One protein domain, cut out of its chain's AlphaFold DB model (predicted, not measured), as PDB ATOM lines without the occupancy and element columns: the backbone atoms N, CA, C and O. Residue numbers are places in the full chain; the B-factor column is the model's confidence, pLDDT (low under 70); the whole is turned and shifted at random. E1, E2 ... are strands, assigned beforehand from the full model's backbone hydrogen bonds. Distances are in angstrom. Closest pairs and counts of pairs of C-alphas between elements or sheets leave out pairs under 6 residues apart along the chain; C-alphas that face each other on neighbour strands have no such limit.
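AT A GLANCE: This is residues 3 to 54 of the 94 residues of an uncharacterized protein of Parcubacteria group bacterium 20-58-5 (UniProt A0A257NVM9). A small three-stranded sheet, E1, E2 and E3 side by side, makes one end of an elongated shape, and a separate two-stranded hairpin, E4 and E5, makes the other end. A long looping link, residues 26 to 43, joins the two parts, which have no contact between their named strands. The printed part has 52 residues, with no named helix and five named strands, E1 to E5 in that order along the chain; the larger sheet runs E1, E2, E3, the smaller E4, E5, both antiparallel. The class is all strand, though under half of the residues, 23 of 52, are in named elements. The whole is loose, with a radius of gyration of the C-alphas of 12.7 A, and spans 39 by 24 by 19 A.

HOW THE PARTS SIT: Begin with the larger sheet, where E2, residues 12 to 16, is the inner strand. Beside it look for E1, residues 3 to 7, antiparallel at 167 degrees: C-alphas 7 and 12 face each other at 4.4 A, and N 13 and O 6 are within hydrogen-bond range at 2.8 A. E3, residues 21 to 25, is E2's other neighbour, antiparallel at 168 degrees, with C-alphas 13 and 24 facing each other at 4.6 A and N 25 and O 12 at 2.8 A. The three form a meander, each strand the antiparallel neighbour of the one before. Farther out, E4, residues 44 to 47, and E5, residues 50 to 53, form a hairpin at 161 degrees; N 45 and O 52 are 2.9 A apart. E4 and E5 are apart from E1, E2 and E3.

IN THESE COORDINATES: Find C-alpha 12 at (-30.099, 30.554, -41.987); from there E2 runs 13.6 A to C-alpha 16. E1 starts at C-alpha 3, (-20.934, 26.025, -50.978), and covers 13.7 A; E3 covers 11.2 A. E4 measures 9.9 A, and E5 measures 10.0 A, ending at C-alpha 53, (-33.123, 17.500, -59.803).

THE WHOLE: The C-alphas farthest apart, those of Gly 30 and Asp 48, are 40.0 A apart. The printed part has no cut. The link from E3 to E4, 18 residues, is long; the other three are tight. Look for pLDDT under 70 at residue 3, residues 29 to 31 and residues 36 to 37.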
ATOM      1  N   ALA A   3     -21.209  25.200 -49.809       66.19
ATOM      2  CA  ALA A   3     -20.934  26.025 -50.978       66.19
ATOM      3  C   ALA A   3     -21.552  27.418 -50.829       66.19
ATOM      4  O   ALA A   3     -20.916  28.397 -51.195       66.19
ATOM      5  N   LEU A   4     -22.746  27.509 -50.232       76.44
ATOM      6  CA  LEU A   4     -23.459  28.769 -50.038       76.44
ATOM      7  C   LEU A   4     -24.140  28.808 -48.669       76.44
ATOM      8  O   LEU A   4     -24.674  27.799 -48.200       76.44
ATOM      9  N   ILE A   5     -24.140  29.983 -48.043       77.50
ATOM     10  CA  ILE A   5     -24.911  30.277 -46.834       77.50
ATOM     11  C   ILE A   5     -25.812  31.467 -47.156       77.50
ATOM     12  O   ILE A   5     -25.325  32.512 -47.576       77.50
ATOM     13  N   LEU A   6     -27.116  31.299 -46.963       77.94
ATOM     14  CA  LEU A   6     -28.125  32.337 -47.152       77.94
ATOM     15  C   LEU A   6     -28.766  32.649 -45.805       77.94
ATOM     16  O   LEU A   6     -29.175  31.733 -45.089       77.94
ATOM     17  N   GLY A   7     -28.893  33.927 -45.462       77.06
ATOM     18  CA  GLY A   7     -29.596  34.308 -44.247       77.06
ATOM     19  C   GLY A   7     -30.073  35.751 -44.228       77.06
ATOM     20  O   GLY A   7     -29.549  36.609 -44.928       77.06
ATOM     21  N   ASN A   8     -31.099  36.001 -43.419       77.62
ATOM     22  CA  ASN A   8     -31.758  37.305 -43.302       77.62
ATOM     23  C   ASN A   8     -31.919  37.769 -41.839       77.62
ATOM     24  O   ASN A   8     -32.805  38.558 -41.534       77.62
ATOM     25  N   GLY A   9     -31.091  37.250 -40.927       73.88
ATOM     26  CA  GLY A   9     -31.113  37.573 -39.494       73.88
ATOM     27  C   GLY A   9     -31.975  36.632 -38.647       73.88
ATOM     28  O   GLY A   9     -31.626  36.364 -37.498       73.88
ATOM     29  N   SER A  10     -33.042  36.060 -39.218       76.56
ATOM     30  CA  SER A  10     -33.898  35.069 -38.537       76.56
ATOM     31  C   SER A  10     -33.888  33.672 -39.163       76.56
ATOM     32  O   SER A  10     -34.254  32.684 -38.535       76.56
ATOM     33  N   LEU A  11     -33.492  33.575 -40.427       78.62
ATOM     34  CA  LEU A  11     -33.374  32.319 -41.153       78.62
ATOM     35  C   LEU A  11     -31.922  32.153 -41.585       78.62
ATOM     36  O   LEU A  11     -31.326  33.100 -42.098       78.62
ATOM     37  N   LEU A  12     -31.372  30.956 -41.400       83.31
ATOM     38  CA  LEU A  12     -30.099  30.554 -41.987       83.31
ATOM     39  C   LEU A  12     -30.292  29.242 -42.739       83.31
ATOM     40  O   LEU A  12     -30.733  28.257 -42.152       83.31
ATOM     41  N   VAL A  13     -29.943  29.234 -44.022       83.94
ATOM     42  CA  VAL A  13     -29.994  28.065 -44.903       83.94
ATOM     43  C   VAL A  13     -28.606  27.827 -45.482       83.94
ATOM     44  O   VAL A  13     -27.982  28.750 -46.006       83.94
ATOM     45  N   THR A  14     -28.114  26.596 -45.403       83.94
ATOM     46  CA  THR A  14     -26.846  26.202 -46.030       83.94
ATOM     47  C   THR A  14     -27.105  25.254 -47.192       83.94
ATOM     48  O   THR A  14     -27.915  24.333 -47.088       83.94
ATOM     49  N   LEU A  15     -26.394  25.470 -48.298       84.62
ATOM     50  CA  LEU A  15     -26.394  24.587 -49.461       84.62
ATOM     51  C   LEU A  15     -25.023  23.933 -49.622       84.62
ATOM     52  O   LEU A  15     -23.980  24.538 -49.335       84.62
ATOM     53  N   ASP A  16     -25.010  22.697 -50.105       83.81
ATOM     54  CA  ASP A  16     -23.783  22.073 -50.591       83.81
ATOM     55  C   ASP A  16     -23.499  22.389 -52.067       83.81
ATOM     56  O   ASP A  16     -24.249  23.096 -52.737       83.81
ATOM     57  N   ALA A  17     -22.382  21.865 -52.576       81.00
ATOM     58  CA  ALA A  17     -21.943  22.080 -53.955       81.00
ATOM     59  C   ALA A  17     -22.877  21.473 -55.020       81.00
ATOM     60  O   ALA A  17     -22.756  21.809 -56.191       81.00
ATOM     61  N   THR A  18     -23.793  20.587 -54.623       81.25
ATOM     62  CA  THR A  18     -24.813  19.991 -55.499       81.25
ATOM     63  C   THR A  18     -26.160  20.711 -55.398       81.25
ATOM     64  O   THR A  18     -27.129  20.300 -56.032       81.25
ATOM     65  N   GLY A  19     -26.229  21.791 -54.610       78.19
ATOM     66  CA  GLY A  19     -27.449  22.557 -54.382       78.19
ATOM     67  C   GLY A  19     -28.422  21.905 -53.397       78.19
ATOM     68  O   GLY A  19     -29.558  22.356 -53.300       78.19
ATOM     69  N   GLU A  20     -28.024  20.862 -52.659       86.44
ATOM     70  CA  GLU A  20     -28.874  20.274 -51.616       86.44
ATOM     71  C   GLU A  20     -28.830  21.134 -50.346       86.44
ATOM     72  O   GLU A  20     -27.756  21.574 -49.918       86.44
ATOM     73  N   VAL A  21     -29.990  21.344 -49.711       86.62
ATOM     74  CA  VAL A  21     -30.062  22.033 -48.415       86.62
ATOM     75  C   VAL A  21     -29.528  21.103 -47.330       86.62
ATOM     76  O   VAL A  21     -30.004  19.980 -47.154       86.62
ATOM     77  N   ARG A  22     -28.520  21.582 -46.598       83.50
ATOM     78  CA  ARG A  22     -27.834  20.838 -45.534       83.50
ATOM     79  C   ARG A  22     -28.346  21.213 -44.157       83.50
ATOM     80  O   ARG A  22     -28.662  20.336 -43.357       83.50
ATOM     81  N   ASP A  23     -28.455  22.507 -43.898       83.00
ATOM     82  CA  ASP A  23     -28.900  23.029 -42.617       83.00
ATOM     83  C   ASP A  23     -29.946  24.125 -42.818       83.00
ATOM     84  O   ASP A  23     -29.826  24.948 -43.727       83.00
ATOM     85  N   LEU A  24     -30.950  24.141 -41.944       84.00
ATOM     86  CA  LEU A  24     -31.992  25.159 -41.894       84.00
ATOM     87  C   LEU A  24     -32.236  25.512 -40.430       84.00
ATOM     88  O   LEU A  24     -32.656  24.662 -39.646       84.00
ATOM     89  N   TYR A  25     -31.985  26.767 -40.076       81.31
ATOM     90  CA  TYR A  25     -32.165  27.286 -38.725       81.31
ATOM     91  C   TYR A  25     -33.174  28.423 -38.728       81.31
ATOM     92  O   TYR A  25     -33.033  29.378 -39.490       81.31
ATOM     93  N   PHE A  26     -34.159  28.333 -37.840       78.06
ATOM     94  CA  PHE A  26     -35.148  29.371 -37.583       78.06
ATOM     95  C   PHE A  26     -35.653  29.236 -36.135       78.06
ATOM     96  O   PHE A  26     -35.854  28.107 -35.690       78.06
ATOM     97  N   PRO A  27     -35.898  30.329 -35.386       72.38
ATOM     98  CA  PRO A  27     -35.779  31.742 -35.767       72.38
ATOM     99  C   PRO A  27     -34.380  32.353 -35.604       72.38
ATOM    100  O   PRO A  27     -34.221  33.538 -35.867       72.38
ATOM    101  N   HIS A  28     -33.372  31.595 -35.164       72.00
ATOM    102  CA  HIS A  28     -31.992  32.078 -35.048       72.00
ATOM    103  C   HIS A  28     -30.997  30.959 -35.363       72.00
ATOM    104  O   HIS A  28     -31.245  29.788 -35.063       72.00
ATOM    105  N   ALA A  29     -29.845  31.323 -35.930       60.19
ATOM    106  CA  ALA A  29     -28.729  30.399 -36.106       60.19
ATOM    107  C   ALA A  29     -28.218  29.913 -34.736       60.19
ATOM    108  O   ALA A  29     -27.997  30.721 -33.835       60.19
ATOM    109  N   GLY A  30     -28.036  28.597 -34.580       62.38
ATOM    110  CA  GLY A  30     -27.625  27.968 -33.315       62.38
ATOM    111  C   GLY A  30     -28.758  27.319 -32.509       62.38
ATOM    112  O   GLY A  30     -28.486  26.717 -31.473       62.38
ATOM    113  N   LEU A  31     -30.004  27.411 -32.986       65.31
ATOM    114  CA  LEU A  31     -31.123  26.593 -32.508       65.31
ATOM    115  C   LEU A  31     -31.158  25.234 -33.227       65.31
ATOM    116  O   LEU A  31     -30.213  24.870 -33.926       65.31
ATOM    117  N   GLU A  32     -32.217  24.454 -33.016       71.75
ATOM    118  CA  GLU A  32     -32.364  23.132 -33.622       71.75
ATOM    119  C   GLU A  32     -32.247  23.203 -35.154       71.75
ATOM    120  O   GLU A  32     -32.756  24.122 -35.796       71.75
ATOM    121  N   ASN A  33     -31.533  22.244 -35.747       75.00
ATOM    122  CA  ASN A  33     -31.443  22.139 -37.197       75.00
ATOM    123  C   ASN A  33     -32.701  21.442 -37.722       75.00
ATOM    124  O   ASN A  33     -32.906  20.248 -37.501       75.00
ATOM    125  N   HIS A  34     -33.530  22.184 -38.446       77.50
ATOM    126  CA  HIS A  34     -34.830  21.711 -38.909       77.50
ATOM    127  C   HIS A  34     -34.738  20.824 -40.162       77.50
ATOM    128  O   HIS A  34     -35.766  20.348 -40.643       77.50
ATOM    129  N   THR A  35     -33.541  20.560 -40.704       75.69
ATOM    130  CA  THR A  35     -33.393  19.637 -41.842       75.69
ATOM    131  C   THR A  35     -33.571  18.174 -41.458       75.69
ATOM    132  O   THR A  35     -33.731  17.347 -42.350       75.69
ATOM    133  N   GLY A  36     -33.622  17.835 -40.164       68.94
ATOM    134  CA  GLY A  36     -33.957  16.481 -39.725       68.94
ATOM    135  C   GLY A  36     -32.873  15.448 -40.043       68.94
ATOM    136  O   GLY A  36     -33.199  14.348 -40.486       68.94
ATOM    137  N   GLY A  37     -31.599  15.810 -39.835       68.38
ATOM    138  CA  GLY A  37     -30.430  14.916 -39.793       68.38
ATOM    139  C   GLY A  37     -30.120  14.158 -41.090       68.38
ATOM    140  O   GLY A  37     -29.209  14.531 -41.821       68.38
ATOM    141  N   ASP A  38     -30.872  13.090 -41.352       70.06
ATOM    142  CA  ASP A  38     -30.701  12.177 -42.494       70.06
ATOM    143  C   ASP A  38     -31.603  12.517 -43.695       70.06
ATOM    144  O   ASP A  38     -31.599  11.818 -44.712       70.06
ATOM    145  N   THR A  39     -32.389  13.592 -43.614       73.94
ATOM    146  CA  THR A  39     -33.275  13.986 -44.717       73.94
ATOM    147  C   THR A  39     -32.517  14.819 -45.746       73.94
ATOM    148  O   THR A  39     -31.900  15.833 -45.421       73.94
ATOM    149  N   ARG A  40     -32.592  14.412 -47.018       79.19
ATOM    150  CA  ARG A  40     -32.052  15.185 -48.141       79.19
ATOM    151  C   ARG A  40     -33.108  16.113 -48.714       79.19
ATOM    152  O   ARG A  40     -34.119  15.669 -49.256       79.19
ATOM    153  N   HIS A  41     -32.827  17.403 -48.644       85.50
ATOM    154  CA  HIS A  41     -33.668  18.459 -49.189       85.50
ATOM    155  C   HIS A  41     -33.119  18.861 -50.558       85.50
ATOM    156  O   HIS A  41     -32.166  19.635 -50.663       85.50
ATOM    157  N   ARG A  42     -33.687  18.270 -51.612       87.81
ATOM    158  CA  ARG A  42     -33.259  18.493 -53.000       87.81
ATOM    159  C   ARG A  42     -33.939  19.714 -53.604       87.81
ATOM    160  O   ARG A  42     -35.121  19.958 -53.365       87.81
ATOM    161  N   ILE A  43     -33.202  20.415 -54.456       87.19
ATOM    162  CA  ILE A  43     -33.721  21.486 -55.306       87.19
ATOM    163  C   ILE A  43     -33.847  20.939 -56.730       87.19
ATOM    164  O   ILE A  43     -32.970  20.219 -57.213       87.19
ATOM    165  N   GLY A  44     -34.956  21.249 -57.396       90.56
ATOM    166  CA  GLY A  44     -35.219  20.808 -58.760       90.56
ATOM    167  C   GLY A  44     -36.060  21.809 -59.535       90.56
ATOM    168  O   GLY A  44     -36.761  22.636 -58.951       90.56
ATOM    169  N   VAL A  45     -35.985  21.719 -60.859       90.94
ATOM    170  CA  VAL A  45     -36.775  22.524 -61.793       90.94
ATOM    171  C   VAL A  45     -37.855  21.643 -62.402       90.94
ATOM    172  O   VAL A  45     -37.570  20.558 -62.912       90.94
ATOM    173  N   TYR A  46     -39.101  22.111 -62.343       94.12
ATOM    174  CA  TYR A  46     -40.249  21.441 -62.942       94.12
ATOM    175  C   TYR A  46     -40.693  22.181 -64.204       94.12
ATOM    176  O   TYR A  46     -41.049  23.358 -64.136       94.12
ATOM    177  N   CYS A  47     -40.671  21.497 -65.346       94.00
ATOM    178  CA  CYS A  47     -41.108  22.029 -66.635       94.00
ATOM    179  C   CYS A  47     -41.682  20.902 -67.498       94.00
ATOM    180  O   CYS A  47     -41.209  19.769 -67.431       94.00
ATOM    181  N   ASP A  48     -42.710  21.200 -68.296       94.50
ATOM    182  CA  ASP A  48     -43.317  20.265 -69.259       94.50
ATOM    183  C   ASP A  48     -43.689  18.890 -68.676       94.50
ATOM    184  O   ASP A  48     -43.520  17.845 -69.302       94.50
ATOM    185  N   GLY A  49     -44.197  18.873 -67.441       95.00
ATOM    186  CA  GLY A  49     -44.604  17.636 -66.775       95.00
ATOM    187  C   GLY A  49     -43.453  16.826 -66.172       95.00
ATOM    188  O   GLY A  49     -43.711  15.800 -65.544       95.00
ATOM    189  N   ALA A  50     -42.207  17.278 -66.316       93.25
ATOM    190  CA  ALA A  50     -41.018  16.596 -65.831       93.25
ATOM    191  C   ALA A  50     -40.306  17.405 -64.741       93.25
ATOM    192  O   ALA A  50     -40.170  18.626 -64.819       93.25
ATOM    193  N   LEU A  51     -39.822  16.698 -63.722       93.75
ATOM    194  CA  LEU A  51     -38.967  17.246 -62.674       93.75
ATOM    195  C   LEU A  51     -37.523  16.826 -62.943       93.75
ATOM    196  O   LEU A  51     -37.251  15.633 -63.075       93.75
ATOM    197  N   SER A  52     -36.610  17.794 -62.998       92.56
ATOM    198  CA  SER A  52     -35.168  17.543 -63.037       92.56
ATOM    199  C   SER A  52     -34.524  18.058 -61.753       92.56
ATOM    200  O   SER A  52     -34.673  19.229 -61.397       92.56
ATOM    201  N   TRP A  53     -33.837  17.170 -61.033       92.31
ATOM    202  CA  TRP A  53     -33.123  17.500 -59.803       92.31
ATOM    203  C   TRP A  53     -31.727  18.026 -60.122       92.31
ATOM    204  O   TRP A  53     -30.985  17.396 -60.878       92.31
ATOM    205  N   LEU A  54     -31.349  19.142 -59.492       88.44
ATOM    206  CA  LEU A  54     -30.049  19.779 -59.720       88.44
ATOM    207  C   LEU A  54     -28.874  18.857 -59.359       88.44
ATOM    208  O   LEU A  54     -27.844  18.891 -60.021       88.44
TER     209      LEU A  54